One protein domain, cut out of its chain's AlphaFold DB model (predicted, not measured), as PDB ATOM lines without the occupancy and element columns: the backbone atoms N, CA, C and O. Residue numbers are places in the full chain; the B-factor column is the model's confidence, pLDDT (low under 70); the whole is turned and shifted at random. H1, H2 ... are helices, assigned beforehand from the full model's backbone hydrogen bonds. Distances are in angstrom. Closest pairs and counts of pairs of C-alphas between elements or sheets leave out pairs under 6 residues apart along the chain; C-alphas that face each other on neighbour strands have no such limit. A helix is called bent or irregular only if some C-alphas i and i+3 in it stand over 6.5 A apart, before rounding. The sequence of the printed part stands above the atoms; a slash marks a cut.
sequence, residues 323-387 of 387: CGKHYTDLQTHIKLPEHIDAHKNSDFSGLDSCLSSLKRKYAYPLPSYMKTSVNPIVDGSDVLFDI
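Overview. This is residues 323 to 387 of the 387 residues of the protein "DBF4-type domain-containing protein" of Rhizopus microsporus var. microsporus (UniProt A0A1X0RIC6). Look for a strung-out chain without a packed core: H3, the longest helix, lies midway along a rod, H2 and H1 lie toward one end, and residues 359 to 387, with short H4 and H5, make an open loop toward the other. The 65 printed residues hold five named helices, H1 to H5 in chain order, and no named strand; the class is all helix, with 32 residues, under half, in helices. It is extended, radius of gyration of the C-alphas 19.1 A, spanning 55 by 23 by 14 A.

Arrangement. Start at H3, residues 349 to 358, close but not clearly touching H5, residues 376 to 379; their closest C-alphas, Leu 358 and Val 378, are 7.7 A apart. H1, residues 330 to 333, and H2, residues 337 to 345, are close but not clearly touching; their closest C-alphas, His 333 and His 339, are 7.3 A apart. H4, residues 368 to 372, is apart from the other four. Every O i to N i+4 pair is within hydrogen-bond range in H2 and H3; H4 has 0 of 1, and 0 of 2 O i to N i+3; H1 and H5 are too short for an i+4 pair.

Along the chain. Find C-alpha 349 at (34.366, 27.528, -16.718); H3 runs 14.2 A to C-alpha 358 at (31.220, 41.228, -14.693). H2 is 11.9 A long, H1 4.9 A, H5 5.3 A. H4, 9.1 A, is irregular: C-alphas 369 and 372 are 7.2 A apart.

Size, cuts and confidence. The farthest C-alphas, Thr 328 and Ile 387, are 56.8 A apart. The printed part has no cut and no long link; pLDDT is under 70 at residues 341 to 345.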
ATOM      1  N   CYS A 323      28.315  22.614 -34.012       75.56
ATOM      2  CA  CYS A 323      28.759  21.250 -34.354       75.56
ATOM      3  C   CYS A 323      29.253  21.070 -35.801       75.56
ATOM      4  O   CYS A 323      29.620  19.963 -36.194       75.56
ATOM      5  N   GLY A 324      29.224  22.125 -36.618       78.00
ATOM      6  CA  GLY A 324      29.661  22.119 -38.015       78.00
ATOM      7  C   GLY A 324      28.797  21.300 -38.986       78.00
ATOM      8  O   GLY A 324      29.159  21.171 -40.157       78.00
ATOM      9  N   LYS A 325      27.673  20.719 -38.539       79.94
ATOM     10  CA  LYS A 325      26.806  19.859 -39.365       79.94
ATOM     11  C   LYS A 325      25.708  20.654 -40.076       79.94
ATOM     12  O   LYS A 325      25.208  21.663 -39.577       79.94
ATOM     13  N   HIS A 326      25.291  20.147 -41.236       79.69
ATOM     14  CA  HIS A 326      24.181  20.689 -42.017       79.69
ATOM     15  C   HIS A 326      22.871  19.938 -41.700       79.69
ATOM     16  O   HIS A 326      22.836  18.710 -41.764       79.69
ATOM     17  N   TYR A 327      21.792  20.655 -41.376       78.62
ATOM     18  CA  TYR A 327      20.506  20.113 -40.909       78.62
ATOM     19  C   TYR A 327      19.332  20.467 -41.838       78.62
ATOM     20  O   TYR A 327      19.406  21.369 -42.666       78.62
ATOM     21  N   THR A 328      18.198  19.777 -41.705       77.12
ATOM     22  CA  THR A 328      16.951  20.133 -42.412       77.12
ATOM     23  C   THR A 328      16.164  21.226 -41.691       77.12
ATOM     24  O   THR A 328      15.674  22.143 -42.349       77.12
ATOM     25  N   ASP A 329      16.108  21.156 -40.360       79.69
ATOM     26  CA  ASP A 329      15.538  22.144 -39.443       79.69
ATOM     27  C   ASP A 329      16.440  22.288 -38.200       79.69
ATOM     28  O   ASP A 329      16.978  21.308 -37.687       79.69
ATOM     29  N   LEU A 330      16.594  23.522 -37.713       78.12
ATOM     30  CA  LEU A 330      17.410  23.849 -36.542       78.12
ATOM     31  C   LEU A 330      16.738  23.420 -35.225       78.12
ATOM     32  O   LEU A 330      17.422  23.021 -34.285       78.12
ATOM     33  N   GLN A 331      15.405  23.495 -35.136       77.62
ATOM     34  CA  GLN A 331      14.664  23.257 -33.889       77.62
ATOM     35  C   GLN A 331      14.587  21.778 -33.497       77.62
ATOM     36  O   GLN A 331      14.495  21.458 -32.312       77.62
ATOM     37  N   THR A 332      14.644  20.879 -34.476       79.44
ATOM     38  CA  THR A 332      14.870  19.443 -34.283       79.44
ATOM     39  C   THR A 332      16.352  19.133 -34.079       79.44
ATOM     40  O   THR A 332      16.671  18.354 -33.186       79.44
ATOM     41  N   HIS A 333      17.262  19.782 -34.815       82.88
ATOM     42  CA  HIS A 333      18.706  19.555 -34.689       82.88
ATOM     43  C   HIS A 333      19.273  19.865 -33.290       82.88
ATOM     44  O   HIS A 333      19.956  19.015 -32.723       82.88
ATOM     45  N   ILE A 334      18.935  21.018 -32.691       80.62
ATOM     46  CA  ILE A 334      19.380  21.395 -31.327       80.62
ATOM     47  C   ILE A 334      18.944  20.358 -30.270       80.62
ATOM     48  O   ILE A 334      19.587  20.216 -29.232       80.62
ATOM     49  N   LYS A 335      17.854  19.623 -30.530       81.94
ATOM     50  CA  LYS A 335      17.273  18.623 -29.619       81.94
ATOM     51  C   LYS A 335      17.839  17.212 -29.811       81.94
ATOM     52  O   LYS A 335      17.417  16.301 -29.102       81.94
ATOM     53  N   LEU A 336      18.757  17.003 -30.758       82.12
ATOM     54  CA  LEU A 336      19.431  15.714 -30.918       82.12
ATOM     55  C   LEU A 336      20.435  15.488 -29.773       82.12
ATOM     56  O   LEU A 336      21.119  16.441 -29.386       82.12
ATOM     57  N   PRO A 337      20.596  14.243 -29.276       74.44
ATOM     58  CA  PRO A 337      21.553  13.927 -28.215       74.44
ATOM     59  C   PRO A 337      22.968  14.435 -28.504       74.44
ATOM     60  O   PRO A 337      23.562  15.058 -27.639       74.44
ATOM     61  N   GLU A 338      23.458  14.306 -29.746       73.19
ATOM     62  CA  GLU A 338      24.780  14.814 -30.152       73.19
ATOM     63  C   GLU A 338      25.002  16.301 -29.812       73.19
ATOM     64  O   GLU A 338      26.080  16.677 -29.360       73.19
ATOM     65  N   HIS A 339      23.992  17.150 -30.027       73.00
ATOM     66  CA  HIS A 339      24.079  18.591 -29.777       73.00
ATOM     67  C   HIS A 339      23.908  18.909 -28.284       73.00
ATOM     68  O   HIS A 339      24.558  19.807 -27.752       73.00
ATOM     69  N   ILE A 340      23.057  18.148 -27.591       73.12
ATOM     70  CA  ILE A 340      22.855  18.256 -26.141       73.12
ATOM     71  C   ILE A 340      24.124  17.837 -25.385       73.12
ATOM     72  O   ILE A 340      24.520  18.509 -24.437       73.12
ATOM     73  N   ASP A 341      24.779  16.758 -25.805       69.56
ATOM     74  CA  ASP A 341      25.976  16.226 -25.153       69.56
ATOM     75  C   ASP A 341      27.226  17.048 -25.507       69.56
ATOM     76  O   ASP A 341      28.067  17.266 -24.638       69.56
ATOM     77  N   ALA A 342      27.299  17.636 -26.709       66.25
ATOM     78  CA  ALA A 342      28.281  18.683 -27.013       66.25
ATOM     79  C   ALA A 342      28.158  19.887 -26.054       66.25
ATOM     80  O   ALA A 342      29.171  20.367 -25.556       66.25
ATOM     81  N   HIS A 343      26.931  20.313 -25.725       64.88
ATOM     82  CA  HIS A 343      26.663  21.368 -24.735       64.88
ATOM     83  C   HIS A 343      26.890  20.957 -23.267       64.88
ATOM     84  O   HIS A 343      26.943  21.831 -22.405       64.88
ATOM     85  N   LYS A 344      26.995  19.659 -22.949       65.81
ATOM     86  CA  LYS A 344      27.383  19.180 -21.604       65.81
ATOM     87  C   LYS A 344      28.895  19.051 -21.452       65.81
ATOM     88  O   LYS A 344      29.409  19.244 -20.358       65.81
ATOM     89  N   ASN A 345      29.581  18.703 -22.540       65.12
ATOM     90  CA  ASN A 345      31.023  18.466 -22.573       65.12
ATOM     91  C   ASN A 345      31.835  19.741 -22.876       65.12
ATOM     92  O   ASN A 345      33.062  19.696 -22.893       65.12
ATOM     93  N   SER A 346      31.173  20.866 -23.150       70.56
ATOM     94  CA  SER A 346      31.806  22.175 -23.296       70.56
ATOM     95  C   SER A 346      32.057  22.811 -21.925       70.56
ATOM     96  O   SER A 346      31.114  23.252 -21.268       70.56
ATOM     97  N   ASP A 347      33.326  22.898 -21.519       73.19
ATOM     98  CA  ASP A 347      33.751  23.552 -20.276       73.19
ATOM     99  C   ASP A 347      33.452  25.063 -20.293       73.19
ATOM    100  O   ASP A 347      34.272  25.889 -20.698       73.19
ATOM    101  N   PHE A 348      32.277  25.452 -19.793       77.62
ATOM    102  CA  PHE A 348      31.888  26.859 -19.638       77.62
ATOM    103  C   PHE A 348      32.645  27.598 -18.521       77.62
ATOM    104  O   PHE A 348      32.433  28.791 -18.342       77.62
ATOM    105  N   SER A 349      33.589  26.954 -17.829       76.81
ATOM    106  CA  SER A 349      34.366  27.528 -16.718       76.81
ATOM    107  C   SER A 349      35.032  28.877 -17.043       76.81
ATOM    108  O   SER A 349      35.066  29.773 -16.199       76.81
ATOM    109  N   GLY A 350      35.509  29.070 -18.279       76.62
ATOM    110  CA  GLY A 350      36.029  30.360 -18.752       76.62
ATOM    111  C   GLY A 350      34.949  31.442 -18.908       76.62
ATOM    112  O   GLY A 350      35.183  32.604 -18.574       76.62
ATOM    113  N   LEU A 351      33.749  31.058 -19.356       78.00
ATOM    114  CA  LEU A 351      32.582  31.939 -19.443       78.00
ATOM    115  C   LEU A 351      32.042  32.271 -18.044       78.00
ATOM    116  O   LEU A 351      31.780  33.436 -17.769       78.00
ATOM    117  N   ASP A 352      31.951  31.296 -17.141       78.62
ATOM    118  CA  ASP A 352      31.511  31.495 -15.754       78.62
ATOM    119  C   ASP A 352      32.471  32.399 -14.967       78.62
ATOM    120  O   ASP A 352      32.033  33.238 -14.174       78.62
ATOM    121  N   SER A 353      33.778  32.280 -15.222       81.12
ATOM    122  CA  SER A 353      34.807  33.177 -14.683       81.12
ATOM    123  C   SER A 353      34.656  34.608 -15.225       81.12
ATOM    124  O   SER A 353      34.687  35.568 -14.454       81.12
ATOM    125  N   CYS A 354      34.381  34.762 -16.527       80.88
ATOM    126  CA  CYS A 354      34.099  36.057 -17.157       80.88
ATOM    127  C   CYS A 354      32.798  36.698 -16.632       80.88
ATOM    128  O   CYS A 354      32.788  37.845 -16.197       80.88
ATOM    129  N   LEU A 355      31.697  35.945 -16.562       80.75
ATOM    130  CA  LEU A 355      30.443  36.422 -15.975       80.75
ATOM    131  C   LEU A 355      30.618  36.783 -14.492       80.75
ATOM    132  O   LEU A 355      30.018  37.743 -14.018       80.75
ATOM    133  N   SER A 356      31.476  36.068 -13.761       76.69
ATOM    134  CA  SER A 356      31.773  36.367 -12.356       76.69
ATOM    135  C   SER A 356      32.719  37.557 -12.150       76.69
ATOM    136  O   SER A 356      32.727  38.117 -11.053       76.69
ATOM    137  N   SER A 357      33.465  37.996 -13.173       78.62
ATOM    138  CA  SER A 357      34.183  39.280 -13.142       78.62
ATOM    139  C   SER A 357      33.279  40.467 -13.506       78.62
ATOM    140  O   SER A 357      33.500  41.565 -12.998       78.62
ATOM    141  N   LEU A 358      32.230  40.233 -14.305       80.62
ATOM    142  CA  LEU A 358      31.220  41.228 -14.693       80.62
ATOM    143  C   LEU A 358      30.112  41.460 -13.644       80.62
ATOM    144  O   LEU A 358      29.403  42.465 -13.729       80.62
ATOM    145  N   LYS A 359      29.949  40.568 -12.655       80.19
ATOM    146  CA  LYS A 359      28.999  40.758 -11.540       80.19
ATOM    147  C   LYS A 359      29.330  42.016 -10.734       80.19
ATOM    148  O   LYS A 359      30.478  42.228 -10.335       80.19
ATOM    149  N   ARG A 360      28.312  42.830 -10.436       78.62
ATOM    150  CA  ARG A 360      28.486  44.077  -9.675       78.62
ATOM    151  C   ARG A 360      28.821  43.775  -8.214       78.62
ATOM    152  O   ARG A 360      28.025  43.180  -7.497       78.62
ATOM    153  N   LYS A 361      30.003  44.210  -7.766       79.25
ATOM    154  CA  LYS A 361      30.447  44.088  -6.369       79.25
ATOM    155  C   LYS A 361      30.082  45.351  -5.595       79.25
ATOM    156  O   LYS A 361      30.531  46.440  -5.945       79.25
ATOM    157  N   TYR A 362      29.303  45.193  -4.533       82.25
ATOM    158  CA  TYR A 362      28.925  46.279  -3.631       82.25
ATOM    159  C   TYR A 362      29.922  46.357  -2.469       82.25
ATOM    160  O   TYR A 362      30.239  45.342  -1.853       82.25
ATOM    161  N   ALA A 363      30.441  47.555  -2.186       81.12
ATOM    162  CA  ALA A 363      31.428  47.774  -1.118       81.12
ATOM    163  C   ALA A 363      30.809  47.806   0.294       81.12
ATOM    164  O   ALA A 363      31.517  47.638   1.284       81.12
ATOM    165  N   TYR A 364      29.496  48.017   0.370       85.94
ATOM    166  CA  TYR A 364      28.688  48.091   1.585       85.94
ATOM    167  C   TYR A 364      27.372  47.332   1.349       85.94
ATOM    168  O   TYR A 364      27.015  47.117   0.183       85.94
ATOM    169  N   PRO A 365      26.641  46.931   2.405       87.88
ATOM    170  CA  PRO A 365      25.293  46.397   2.250       87.88
ATOM    171  C   PRO A 365      24.382  47.405   1.533       87.88
ATOM    172  O   PRO A 365      24.580  48.616   1.627       87.88
ATOM    173  N   LEU A 366      23.390  46.912   0.792       87.38
ATOM    174  CA  LEU A 366      22.394  47.773   0.161       87.38
ATOM    175  C   LEU A 366      21.241  48.107   1.122       87.38
ATOM    176  O   LEU A 366      20.799  47.232   1.872       87.38
ATOM    177  N   PRO A 367      20.652  49.314   1.041       89.69
ATOM    178  CA  PRO A 367      19.471  49.655   1.823       89.69
ATOM    179  C   PRO A 367      18.330  48.656   1.611       89.69
ATOM    180  O   PRO A 367      18.020  48.261   0.483       89.69
ATOM    181  N   SER A 368      17.653  48.271   2.692       87.19
ATOM    182  CA  SER A 368      16.697  47.154   2.720       87.19
ATOM    183  C   SER A 368      15.522  47.312   1.741       87.19
ATOM    184  O   SER A 368      14.955  46.312   1.299       87.19
ATOM    185  N   TYR A 369      15.174  48.547   1.357       89.62
ATOM    186  CA  TYR A 369      14.135  48.839   0.363       89.62
ATOM    187  C   TYR A 369      14.537  48.472  -1.078       89.62
ATOM    188  O   TYR A 369      13.666  48.286  -1.924       89.62
ATOM    189  N   MET A 370      15.835  48.327  -1.376       85.94
ATOM    190  CA  MET A 370      16.330  47.984  -2.718       85.94
ATOM    191  C   MET A 370      16.219  46.489  -3.052       85.94
ATOM    192  O   MET A 370      16.469  46.109  -4.195       85.94
ATOM    193  N   LYS A 371      15.790  45.638  -2.105       84.94
ATOM    194  CA  LYS A 371      15.639  44.175  -2.274       84.94
ATOM    195  C   LYS A 371      14.789  43.765  -3.489       84.94
ATOM    196  O   LYS A 371      15.000  42.693  -4.038       84.94
ATOM    197  N   THR A 372      13.860  44.613  -3.937       87.44
ATOM    198  CA  THR A 372      13.009  44.384  -5.124       87.44
ATOM    199  C   THR A 372      13.629  44.837  -6.450       87.44
ATOM    200  O   THR A 372      13.074  44.546  -7.506       87.44
ATOM    201  N   SER A 373      14.746  45.572  -6.409       85.81
ATOM    202  CA  SER A 373      15.424  46.163  -7.576       85.81
ATOM    203  C   SER A 373      16.782  45.520  -7.891       85.81
ATOM    204  O   SER A 373      17.352  45.787  -8.947       85.81
ATOM    205  N   VAL A 374      17.298  44.678  -6.991       85.56
ATOM    206  CA  VAL A 374      18.497  43.856  -7.206       85.56
ATOM    207  C   VAL A 374      18.169  42.707  -8.160       85.56
ATOM    208  O   VAL A 374      17.174  42.006  -7.981       85.56
ATOM    209  N   ASN A 375      19.004  42.505  -9.179       80.56
ATOM    210  CA  ASN A 375      18.842  41.451 -10.176       80.56
ATOM    211  C   ASN A 375      19.847  40.313  -9.905       80.56
ATOM    212  O   ASN A 375      21.035  40.502 -10.174       80.56
ATOM    213  N   PRO A 376      19.406  39.114  -9.467       79.25
ATOM    214  CA  PRO A 376      20.305  38.014  -9.096       79.25
ATOM    215  C   PRO A 376      21.303  37.581 -10.182       79.25
ATOM    216  O   PRO A 376      22.343  37.010  -9.867       79.25
ATOM    217  N   ILE A 377      21.009  37.855 -11.460       77.12
ATOM    218  CA  ILE A 377      21.878  37.516 -12.598       77.12
ATOM    219  C   ILE A 377      23.076  38.480 -12.699       77.12
ATOM    220  O   ILE A 377      24.176  38.058 -13.047       77.12
ATOM    221  N   VAL A 378      22.866  39.766 -12.400       79.69
ATOM    222  CA  VAL A 378      23.859  40.850 -12.573       79.69
ATOM    223  C   VAL A 378      24.578  41.173 -11.262       79.69
ATOM    224  O   VAL A 378      25.760  41.514 -11.254       79.69
ATOM    225  N   ASP A 379      23.856  41.043 -10.154       80.69
ATOM    226  CA  ASP A 379      24.264  41.503  -8.825       80.69
ATOM    227  C   ASP A 379      24.678  40.331  -7.919       80.69
ATOM    228  O   ASP A 379      25.371  40.518  -6.924       80.69
ATOM    229  N   GLY A 380      24.310  39.104  -8.308       76.06
ATOM    230  CA  GLY A 380      24.585  37.872  -7.575       76.06
ATOM    231  C   GLY A 380      23.547  37.541  -6.500       76.06
ATOM    232  O   GLY A 380      22.626  38.305  -6.215       76.06
ATOM    233  N   SER A 381      23.709  36.362  -5.899       76.50
ATOM    234  CA  SER A 381      22.964  35.907  -4.716       76.50
ATOM    235  C   SER A 381      23.452  36.543  -3.415       76.50
ATOM    236  O   SER A 381      22.719  36.576  -2.431       76.50
ATOM    237  N   ASP A 382      24.687  37.045  -3.414       77.31
ATOM    238  CA  ASP A 382      25.475  37.281  -2.200       77.31
ATOM    239  C   ASP A 382      25.411  38.752  -1.743       77.31
ATOM    240  O   ASP A 382      26.236  39.227  -0.962       77.31
ATOM    241  N   VAL A 383      24.425  39.492  -2.261       83.75
ATOM    242  CA  VAL A 383      24.181  40.902  -1.953       83.75
ATOM    243  C   VAL A 383      23.686  41.026  -0.516       83.75
ATOM    244  O   VAL A 383      22.542  40.698  -0.196       83.75
ATOM    245  N   LEU A 384      24.558  41.523   0.359       86.94
ATOM    246  CA  LEU A 384      24.186  41.913   1.713       86.94
ATOM    247  C   LEU A 384      23.258  43.132   1.675       86.94
ATOM    248  O   LEU A 384      23.409  44.021   0.836       86.94
ATOM    249  N   PHE A 385      22.334  43.195   2.628       88.38
ATOM    250  CA  PHE A 385      21.464  44.347   2.836       88.38
ATOM    251  C   PHE A 385      21.537  44.813   4.284       88.38
ATOM    252  O   PHE A 385      21.738  43.990   5.181       88.38
ATOM    253  N   ASP A 386      21.304  46.104   4.502       88.12
ATOM    254  CA  ASP A 386      21.070  46.641   5.839       88.12
ATOM    255  C   ASP A 386      19.832  45.978   6.475       88.12
ATOM    256  O   ASP A 386      18.872  45.597   5.780       88.12
ATOM    257  N   ILE A 387      19.896  45.806   7.799       71.75
ATOM    258  CA  ILE A 387      18.924  45.063   8.620       71.75
ATOM    259  C   ILE A 387      17.673  45.908   8.871       71.75
ATOM    260  O   ILE A 387      17.812  46.969   9.516       71.75
TER     261      ILE A 387